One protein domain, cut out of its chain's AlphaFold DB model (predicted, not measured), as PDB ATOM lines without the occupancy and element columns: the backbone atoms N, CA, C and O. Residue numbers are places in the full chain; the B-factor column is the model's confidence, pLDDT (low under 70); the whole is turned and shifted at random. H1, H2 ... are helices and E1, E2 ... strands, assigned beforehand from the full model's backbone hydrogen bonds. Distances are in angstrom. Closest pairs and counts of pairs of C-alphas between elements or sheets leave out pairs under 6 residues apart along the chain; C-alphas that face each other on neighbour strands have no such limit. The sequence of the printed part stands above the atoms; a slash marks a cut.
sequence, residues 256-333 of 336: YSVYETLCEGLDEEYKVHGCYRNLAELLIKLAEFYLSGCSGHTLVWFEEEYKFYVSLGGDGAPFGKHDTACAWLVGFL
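What this domain is: This is residues 256 to 333 of the 336 residues of an uncharacterized protein of Paramuricea clavata (UniProt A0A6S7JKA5). With little regular structure, this is an elongated strip: helix H2 runs near the antiparallel hairpin E1 and E2, and short H1 sits among loops at one end. The printed part has 78 residues in the order H1, H2, E1, E2, mixed in class, with 31 in named elements. It is only just loose, close to extended, with a radius of gyration of the C-alphas of 16.8 A and spans of 49 by 27 by 22 A.

How they stand to each other: H1, residues 258 to 261, is apart from H2, residues 279 to 293. H2 is near E2, residues 327 to 332. E1, residues 310 to 315, is antiparallel to E2 at 153 degrees; N 313 and O 329 are within hydrogen-bond range, 2.9 A. In H2 every O i to N i+4 pair is within range; H1 is too short for one.

Where its parts are: H1, 5.4 A from first to last C-alpha, begins at C-alpha 258 (435.392, 537.026, 328.364). H2 measures 20.7 A, E1 14.7 A and E2 16.5 A, ending at C-alpha 332 (456.921, 548.284, 333.771).

The domain as a whole: The printed part has no cut. The three links are long. Residues 293 to 298, 313 to 329 and 331 have pLDDT under 70.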
ATOM      1  N   TYR A 256     439.460 535.647 334.205       88.06
ATOM      2  CA  TYR A 256     438.058 535.959 333.986       88.06
ATOM      3  C   TYR A 256     437.655 535.480 332.596       88.06
ATOM      4  O   TYR A 256     438.427 535.604 331.640       88.06
ATOM      5  N   SER A 257     436.464 534.901 332.486       88.88
ATOM      6  CA  SER A 257     435.893 534.490 331.205       88.88
ATOM      7  C   SER A 257     435.397 535.721 330.456       88.88
ATOM      8  O   SER A 257     434.559 536.456 330.976       88.88
ATOM      9  N   VAL A 258     435.885 535.938 329.233       87.38
ATOM     10  CA  VAL A 258     435.392 537.026 328.364       87.38
ATOM     11  C   VAL A 258     433.897 536.839 328.110       87.38
ATOM     12  O   VAL A 258     433.127 537.781 328.262       87.38
ATOM     13  N   TYR A 259     433.494 535.599 327.826       87.88
ATOM     14  CA  TYR A 259     432.108 535.224 327.559       87.88
ATOM     15  C   TYR A 259     431.171 535.604 328.715       87.88
ATOM     16  O   TYR A 259     430.078 536.104 328.483       87.88
ATOM     17  N   GLU A 260     431.592 535.379 329.962       89.44
ATOM     18  CA  GLU A 260     430.738 535.617 331.135       89.44
ATOM     19  C   GLU A 260     430.736 537.078 331.588       89.44
ATOM     20  O   GLU A 260     429.736 537.541 332.119       89.44
ATOM     21  N   THR A 261     431.847 537.798 331.415       90.81
ATOM     22  CA  THR A 261     432.041 539.114 332.059       90.81
ATOM     23  C   THR A 261     432.040 540.295 331.095       90.81
ATOM     24  O   THR A 261     431.757 541.410 331.514       90.81
ATOM     25  N   LEU A 262     432.371 540.081 329.819       87.88
ATOM     26  CA  LEU A 262     432.489 541.146 328.816       87.88
ATOM     27  C   LEU A 262     431.476 541.007 327.672       87.88
ATOM     28  O   LEU A 262     431.324 541.940 326.890       87.88
ATOM     29  N   CYS A 263     430.786 539.868 327.564       89.38
ATOM     30  CA  CYS A 263     429.737 539.633 326.567       89.38
ATOM     31  C   CYS A 263     428.318 539.677 327.160       89.38
ATOM     32  O   CYS A 263     427.377 539.147 326.565       89.38
ATOM     33  N   GLU A 264     428.154 540.276 328.341       89.50
ATOM     34  CA  GLU A 264     426.842 540.451 328.962       89.50
ATOM     35  C   GLU A 264     425.936 541.311 328.062       89.50
ATOM     36  O   GLU A 264     426.345 542.361 327.570       89.50
ATOM     37  N   GLY A 265     424.709 540.844 327.811       89.88
ATOM     38  CA  GLY A 265     423.733 541.540 326.964       89.88
ATOM     39  C   GLY A 265     423.923 541.383 325.450       89.88
ATOM     40  O   GLY A 265     423.121 541.932 324.699       89.88
ATOM     41  N   LEU A 266     424.931 540.634 324.992       91.12
ATOM     42  CA  LEU A 266     425.094 540.285 323.576       91.12
ATOM     43  C   LEU A 266     424.306 539.017 323.220       91.12
ATOM     44  O   LEU A 266     424.220 538.088 324.030       91.12
ATOM     45  N   ASP A 267     423.796 538.948 321.988       91.50
ATOM     46  CA  ASP A 267     423.214 537.715 321.448       91.50
ATOM     47  C   ASP A 267     424.278 536.617 321.335       91.50
ATOM     48  O   ASP A 267     425.460 536.895 321.123       91.50
ATOM     49  N   GLU A 268     423.860 535.352 321.455       89.12
ATOM     50  CA  GLU A 268     424.764 534.189 321.471       89.12
ATOM     51  C   GLU A 268     425.714 534.130 320.268       89.12
ATOM     52  O   GLU A 268     426.855 533.698 320.409       89.12
ATOM     53  N   GLU A 269     425.278 534.607 319.100       89.06
ATOM     54  CA  GLU A 269     426.105 534.645 317.889       89.06
ATOM     55  C   GLU A 269     427.290 535.624 317.971       89.06
ATOM     56  O   GLU A 269     428.284 535.435 317.269       89.06
ATOM     57  N   TYR A 270     427.226 536.627 318.855       85.31
ATOM     58  CA  TYR A 270     428.292 537.614 319.075       85.31
ATOM     59  C   TYR A 270     429.126 537.338 320.326       85.31
ATOM     60  O   TYR A 270     430.108 538.041 320.581       85.31
ATOM     61  N   LYS A 271     428.768 536.328 321.125       88.69
ATOM     62  CA  LYS A 271     429.545 535.991 322.317       88.69
ATOM     63  C   LYS A 271     430.830 535.272 321.930       88.69
ATOM     64  O   LYS A 271     430.836 534.309 321.167       88.69
ATOM     65  N   VAL A 272     431.941 535.717 322.511       83.75
ATOM     66  CA  VAL A 272     433.267 535.169 322.214       83.75
ATOM     67  C   VAL A 272     433.821 534.385 323.396       83.75
ATOM     68  O   VAL A 272     433.804 534.829 324.544       83.75
ATOM     69  N   HIS A 273     434.358 533.201 323.113       81.06
ATOM     70  CA  HIS A 273     435.075 532.416 324.109       81.06
ATOM     71  C   HIS A 273     436.513 532.909 324.249       81.06
ATOM     72  O   HIS A 273     437.249 533.045 323.274       81.06
ATOM     73  N   GLY A 274     436.932 533.121 325.489       80.75
ATOM     74  CA  GLY A 274     438.279 533.558 325.809       80.75
ATOM     75  C   GLY A 274     438.440 533.784 327.299       80.75
ATOM     76  O   GLY A 274     437.472 533.750 328.063       80.75
ATOM     77  N   CYS A 275     439.675 534.033 327.716       80.81
ATOM     78  CA  CYS A 275     439.968 534.421 329.083       80.81
ATOM     79  C   CYS A 275     440.903 535.621 329.086       80.81
ATOM     80  O   CYS A 275     441.819 535.695 328.267       80.81
ATOM     81  N   TYR A 276     440.709 536.514 330.046       80.94
ATOM     82  CA  TYR A 276     441.609 537.631 330.297       80.94
ATOM     83  C   TYR A 276     441.996 537.680 331.773       80.94
ATOM     84  O   TYR A 276     441.455 536.958 332.616       80.94
ATOM     85  N   ARG A 277     442.974 538.525 332.083       81.25
ATOM     86  CA  ARG A 277     443.322 538.880 333.458       81.25
ATOM     87  C   ARG A 277     442.986 540.335 333.677       81.25
ATOM     88  O   ARG A 277     443.232 541.154 332.792       81.25
ATOM     89  N   ASN A 278     442.461 540.651 334.853       84.56
ATOM     90  CA  ASN A 278     442.281 542.036 335.240       84.56
ATOM     91  C   ASN A 278     443.658 542.720 335.301       84.56
ATOM     92  O   ASN A 278     444.575 542.238 335.968       84.56
ATOM     93  N   LEU A 279     443.804 543.824 334.566       80.88
ATOM     94  CA  LEU A 279     445.077 544.524 334.456       80.88
ATOM     95  C   LEU A 279     445.514 545.124 335.798       80.88
ATOM     96  O   LEU A 279     446.684 545.014 336.145       80.88
ATOM     97  N   ALA A 280     444.593 545.705 336.570       82.88
ATOM     98  CA  ALA A 280     444.911 546.298 337.868       82.88
ATOM     99  C   ALA A 280     445.434 545.238 338.851       82.88
ATOM    100  O   ALA A 280     446.474 545.436 339.478       82.88
ATOM    101  N   GLU A 281     444.785 544.072 338.917       84.69
ATOM    102  CA  GLU A 281     445.252 542.952 339.747       84.69
ATOM    103  C   GLU A 281     446.625 542.434 339.309       84.69
ATOM    104  O   GLU A 281     447.484 542.127 340.139       84.69
ATOM    105  N   LEU A 282     446.848 542.337 337.994       80.81
ATOM    106  CA  LEU A 282     448.124 541.898 337.440       80.81
ATOM    107  C   LEU A 282     449.249 542.892 337.759       80.81
ATOM    108  O   LEU A 282     450.346 542.462 338.114       80.81
ATOM    109  N   LEU A 283     448.981 544.197 337.661       81.00
ATOM    110  CA  LEU A 283     449.953 545.252 337.953       81.00
ATOM    111  C   LEU A 283     450.373 545.259 339.421       81.00
ATOM    112  O   LEU A 283     451.565 545.378 339.692       81.00
ATOM    113  N   ILE A 284     449.440 545.050 340.355       83.06
ATOM    114  CA  ILE A 284     449.765 544.945 341.786       83.06
ATOM    115  C   ILE A 284     450.707 543.761 342.037       83.06
ATOM    116  O   ILE A 284     451.727 543.916 342.707       83.06
ATOM    117  N   LYS A 285     450.426 542.595 341.442       79.56
ATOM    118  CA  LYS A 285     451.296 541.412 341.570       79.56
ATOM    119  C   LYS A 285     452.673 541.610 340.944       79.56
ATOM    120  O   LYS A 285     453.673 541.146 341.489       79.56
ATOM    121  N   LEU A 286     452.735 542.267 339.786       78.19
ATOM    122  CA  LEU A 286     454.007 542.606 339.155       78.19
ATOM    123  C   LEU A 286     454.799 543.580 340.036       78.19
ATOM    124  O   LEU A 286     455.998 543.379 340.213       78.19
ATOM    125  N   ALA A 287     454.145 544.595 340.608       78.75
ATOM    126  CA  ALA A 287     454.789 545.561 341.490       78.75
ATOM    127  C   ALA A 287     455.341 544.863 342.738       78.75
ATOM    128  O   ALA A 287     456.516 545.024 343.050       78.75
ATOM    129  N   GLU A 288     454.544 544.008 343.386       80.88
ATOM    130  CA  GLU A 288     454.995 543.195 344.519       80.88
ATOM    131  C   GLU A 288     456.236 542.368 344.157       80.88
ATOM    132  O   GLU A 288     457.208 542.374 344.905       80.88
ATOM    133  N   PHE A 289     456.254 541.708 342.995       77.62
ATOM    134  CA  PHE A 289     457.407 540.923 342.547       77.62
ATOM    135  C   PHE A 289     458.684 541.770 342.408       77.62
ATOM    136  O   PHE A 289     459.735 541.389 342.930       77.62
ATOM    137  N   TYR A 290     458.597 542.922 341.737       74.94
ATOM    138  CA  TYR A 290     459.749 543.803 341.526       74.94
ATOM    139  C   TYR A 290     460.229 544.463 342.824       74.94
ATOM    140  O   TYR A 290     461.437 544.563 343.034       74.94
ATOM    141  N   LEU A 291     459.307 544.859 343.705       78.00
ATOM    142  CA  LEU A 291     459.615 545.515 344.979       78.00
ATOM    143  C   LEU A 291     460.149 544.543 346.039       78.00
ATOM    144  O   LEU A 291     460.994 544.922 346.847       78.00
ATOM    145  N   SER A 292     459.667 543.296 346.060       76.69
ATOM    146  CA  SER A 292     459.989 542.337 347.130       76.69
ATOM    147  C   SER A 292     461.130 541.368 346.794       76.69
ATOM    148  O   SER A 292     461.765 540.852 347.714       76.69
ATOM    149  N   GLY A 293     461.405 541.089 345.512       62.25
ATOM    150  CA  GLY A 293     462.195 539.908 345.128       62.25
ATOM    151  C   GLY A 293     463.416 540.130 344.233       62.25
ATOM    152  O   GLY A 293     464.249 539.229 344.130       62.25
ATOM    153  N   CYS A 294     463.575 541.286 343.585       56.00
ATOM    154  CA  CYS A 294     464.655 541.495 342.614       56.00
ATOM    155  C   CYS A 294     465.797 542.353 343.176       56.00
ATOM    156  O   CYS A 294     466.033 543.466 342.719       56.00
ATOM    157  N   SER A 295     466.598 541.798 344.091       54.88
ATOM    158  CA  SER A 295     467.792 542.457 344.660       54.88
ATOM    159  C   SER A 295     468.902 542.809 343.644       54.88
ATOM    160  O   SER A 295     469.954 543.300 344.040       54.88
ATOM    161  N   GLY A 296     468.717 542.500 342.356       59.06
ATOM    162  CA  GLY A 296     469.680 542.762 341.280       59.06
ATOM    163  C   GLY A 296     469.273 543.863 340.298       59.06
ATOM    164  O   GLY A 296     470.082 544.219 339.444       59.06
ATOM    165  N   HIS A 297     468.052 544.395 340.388       61.69
ATOM    166  CA  HIS A 297     467.590 545.465 339.506       61.69
ATOM    167  C   HIS A 297     467.257 546.702 340.333       61.69
ATOM    168  O   HIS A 297     466.315 546.690 341.119       61.69
ATOM    169  N   THR A 298     468.019 547.779 340.139       67.69
ATOM    170  CA  THR A 298     467.628 549.098 340.633       67.69
ATOM    171  C   THR A 298     466.400 549.535 339.845       67.69
ATOM    172  O   THR A 298     466.466 549.707 338.624       67.69
ATOM    173  N   LEU A 299     465.268 549.646 340.532       71.31
ATOM    174  CA  LEU A 299     464.066 550.235 339.963       71.31
ATOM    175  C   LEU A 299     464.286 551.743 339.863       71.31
ATOM    176  O   LEU A 299     464.652 552.384 340.849       71.31
ATOM    177  N   VAL A 300     464.105 552.292 338.667       72.25
ATOM    178  CA  VAL A 300     464.074 553.733 338.448       72.25
ATOM    179  C   VAL A 300     462.639 554.196 338.637       72.25
ATOM    180  O   VAL A 300     461.722 553.726 337.964       72.25
ATOM    181  N   TRP A 301     462.460 555.107 339.582       74.88
ATOM    182  CA  TRP A 301     461.178 555.735 339.856       74.88
ATOM    183  C   TRP A 301     460.984 556.941 338.940       74.88
ATOM    184  O   TRP A 301     461.925 557.707 338.719       74.88
ATOM    185  N   PHE A 302     459.773 557.139 338.428       73.88
ATOM    186  CA  PHE A 302     459.466 558.324 337.627       73.88
ATOM    187  C   PHE A 302     458.952 559.434 338.521       73.88
ATOM    188  O   PHE A 302     457.818 559.357 338.981       73.88
ATOM    189  N   GLU A 303     459.758 560.479 338.700       79.06
ATOM    190  CA  GLU A 303     459.470 561.660 339.531       79.06
ATOM    191  C   GLU A 303     459.405 561.346 341.035       79.06
ATOM    192  O   GLU A 303     460.146 561.943 341.813       79.06
ATOM    193  N   GLU A 304     458.572 560.386 341.436       79.44
ATOM    194  CA  GLU A 304     458.277 560.023 342.821       79.44
ATOM    195  C   GLU A 304     458.521 558.532 343.076       79.44
ATOM    196  O   GLU A 304     458.295 557.689 342.205       79.44
ATOM    197  N   GLU A 305     458.954 558.193 344.292       78.75
ATOM    198  CA  GLU A 305     459.151 556.805 344.721       78.75
ATOM    199  C   GLU A 305     457.850 555.995 344.559       78.75
ATOM    200  O   GLU A 305     456.757 556.484 344.839       78.75
ATOM    201  N   TYR A 306     457.959 554.747 344.094       76.19
ATOM    202  CA  TYR A 306     456.829 553.854 343.779       76.19
ATOM    203  C   TYR A 306     455.954 554.250 342.582       76.19
ATOM    204  O   TYR A 306     454.942 553.590 342.321       76.19
ATOM    205  N   LYS A 307     456.361 555.250 341.790       81.06
ATOM    206  CA  LYS A 307     455.682 555.625 340.544       81.06
ATOM    207  C   LYS A 307     456.345 554.978 339.324       81.06
ATOM    208  O   LYS A 307     457.530 555.179 339.055       81.06
ATOM    209  N   PHE A 308     455.552 554.220 338.564       76.00
ATOM    210  CA  PHE A 308     455.987 553.491 337.370       76.00
ATOM    211  C   PHE A 308     455.127 553.837 336.159       76.00
ATOM    212  O   PHE A 308     453.900 553.878 336.259       76.00
ATOM    213  N   TYR A 309     455.752 553.968 334.989       78.88
ATOM    214  CA  TYR A 309     455.021 553.887 333.728       78.88
ATOM    215  C   TYR A 309     454.836 552.430 333.308       78.88
ATOM    216  O   TYR A 309     455.759 551.615 333.365       78.88
ATOM    217  N   VAL A 310     453.626 552.106 332.861       76.81
ATOM    218  CA  VAL A 310     453.274 550.789 332.327       76.81
ATOM    219  C   VAL A 310     453.210 550.891 330.812       76.81
ATOM    220  O   VAL A 310     452.437 551.681 330.272       76.81
ATOM    221  N   SER A 311     453.988 550.068 330.117       77.69
ATOM    222  CA  SER A 311     453.827 549.868 328.681       77.69
ATOM    223  C   SER A 311     452.844 548.734 328.420       77.69
ATOM    224  O   SER A 311     453.032 547.621 328.923       77.69
ATOM    225  N   LEU A 312     451.842 549.014 327.590       73.62
ATOM    226  CA  LEU A 312     450.947 548.023 327.003       73.62
ATOM    227  C   LEU A 312     451.278 547.925 325.515       73.62
ATOM    228  O   LEU A 312     451.053 548.871 324.764       73.62
ATOM    229  N   GLY A 313     451.852 546.804 325.096       65.75
ATOM    230  CA  GLY A 313     452.158 546.532 323.692       65.75
ATOM    231  C   GLY A 313     451.374 545.326 323.200       65.75
ATOM    232  O   GLY A 313     451.160 544.385 323.957       65.75
ATOM    233  N   GLY A 314     450.963 545.310 321.934       60.88
ATOM    234  CA  GLY A 314     450.533 544.057 321.316       60.88
ATOM    235  C   GLY A 314     451.731 543.110 321.236       60.88
ATOM    236  O   GLY A 314     452.747 543.467 320.637       60.88
ATOM    237  N   ASP A 315     451.639 541.921 321.838       59.47
ATOM    238  CA  ASP A 315     452.589 540.852 321.542       59.47
ATOM    239  C   ASP A 315     452.251 540.394 320.128       59.47
ATOM    240  O   ASP A 315     451.282 539.664 319.924       59.47
ATOM    241  N   GLY A 316     452.980 540.863 319.119       50.62
ATOM    242  CA  GLY A 316     452.753 540.500 317.718       50.62
ATOM    243  C   GLY A 316     452.959 539.009 317.405       50.62
ATOM    244  O   GLY A 316     453.253 538.690 316.259       50.62
ATOM    245  N   ALA A 317     452.859 538.101 318.381       46.16
ATOM    246  CA  ALA A 317     452.983 536.661 318.247       46.16
ATOM    247  C   ALA A 317     451.708 536.058 317.623       46.16
ATOM    248  O   ALA A 317     450.717 535.815 318.320       46.16
ATOM    249  N   PRO A 318     451.719 535.733 316.317       44.28
ATOM    250  CA  PRO A 318     450.594 535.122 315.651       44.28
ATOM    251  C   PRO A 318     450.757 533.616 315.818       44.28
ATOM    252  O   PRO A 318     451.414 532.955 315.010       44.28
ATOM    253  N   PHE A 319     450.153 533.022 316.842       44.06
ATOM    254  CA  PHE A 319     449.916 531.579 316.789       44.06
ATOM    255  C   PHE A 319     448.681 531.300 315.926       44.06
ATOM    256  O   PHE A 319     447.666 530.810 316.402       44.06
ATOM    257  N   GLY A 320     448.827 531.594 314.630       41.97
ATOM    258  CA  GLY A 320     447.926 531.170 313.564       41.97
ATOM    259  C   GLY A 320     446.686 532.043 313.394       41.97
ATOM    260  O   GLY A 320     445.676 531.783 314.037       41.97
ATOM    261  N   LYS A 321     446.774 532.930 312.391       43.41
ATOM    262  CA  LYS A 321     445.761 533.828 311.808       43.41
ATOM    263  C   LYS A 321     445.593 535.200 312.492       43.41
ATOM    264  O   LYS A 321     445.788 535.353 313.692       43.41
ATOM    265  N   HIS A 322     445.329 536.220 311.671       46.41
ATOM    266  CA  HIS A 322     445.282 537.648 312.033       46.41
ATOM    267  C   HIS A 322     444.056 538.027 312.884       46.41
ATOM    268  O   HIS A 322     443.945 539.152 313.355       46.41
ATOM    269  N   ASP A 323     443.151 537.077 313.067       49.84
ATOM    270  CA  ASP A 323     441.809 537.198 313.622       49.84
ATOM    271  C   ASP A 323     441.630 536.421 314.942       49.84
ATOM    272  O   ASP A 323     440.538 536.424 315.503       49.84
ATOM    273  N   THR A 324     442.669 535.757 315.472       48.72
ATOM    274  CA  THR A 324     442.478 534.728 316.521       48.72
ATOM    275  C   THR A 324     443.412 534.780 317.735       48.72
ATOM    276  O   THR A 324     443.231 533.979 318.652       48.72
ATOM    277  N   ALA A 325     444.368 535.708 317.833       47.94
ATOM    278  CA  ALA A 325     445.160 535.856 319.061       47.94
ATOM    279  C   ALA A 325     445.515 537.319 319.363       47.94
ATOM    280  O   ALA A 325     446.358 537.907 318.698       47.94
ATOM    281  N   CYS A 326     444.905 537.881 320.411       58.88
ATOM    282  CA  CYS A 326     445.301 539.157 321.013       58.88
ATOM    283  C   CYS A 326     445.980 538.885 322.362       58.88
ATOM    284  O   CYS A 326     445.320 538.834 323.399       58.88
ATOM    285  N   ALA A 327     447.295 538.669 322.355       60.09
ATOM    286  CA  ALA A 327     448.091 538.740 323.575       60.09
ATOM    287  C   ALA A 327     448.645 540.163 323.716       60.09
ATOM    288  O   ALA A 327     449.167 540.732 322.760       60.09
ATOM    289  N   TRP A 328     448.521 540.740 324.909       64.69
ATOM    290  CA  TRP A 328     449.083 542.047 325.237       64.69
ATOM    291  C   TRP A 328     450.281 541.841 326.165       64.69
ATOM    292  O   TRP A 328     450.163 541.188 327.205       64.69
ATOM    293  N   LEU A 329     451.435 542.384 325.788       68.31
ATOM    294  CA  LEU A 329     452.590 542.528 326.664       68.31
ATOM    295  C   LEU A 329     452.319 543.671 327.636       68.31
ATOM    296  O   LEU A 329     452.091 544.808 327.223       68.31
ATOM    297  N   VAL A 330     452.378 543.359 328.927       71.88
ATOM    298  CA  VAL A 330     452.330 544.337 330.014       71.88
ATOM    299  C   VAL A 330     453.704 544.355 330.668       71.88
ATOM    300  O   VAL A 330     454.172 543.321 331.147       71.88
ATOM    301  N   GLY A 331     454.355 545.513 330.679       69.94
ATOM    302  CA  GLY A 331     455.662 545.694 331.309       69.94
ATOM    303  C   GLY A 331     455.726 547.004 332.081       69.94
ATOM    304  O   GLY A 331     455.113 547.987 331.675       69.94
ATOM    305  N   PHE A 332     456.476 547.023 333.184       73.00
ATOM    306  CA  PHE A 332     456.921 548.284 333.771       73.00
ATOM    307  C   PHE A 332     458.105 548.801 332.967       73.00
ATOM    308  O   PHE A 332     459.068 548.071 332.718       73.00
ATOM    309  N   LEU A 333     458.028 550.058 332.552       70.88
ATOM    310  CA  LEU A 333     459.143 550.738 331.921       70.88
ATOM    311  C   LEU A 333     460.174 551.037 333.004       70.88
ATOM    312  O   LEU A 333     459.934 551.871 333.860       70.88
TER     313      LEU A 333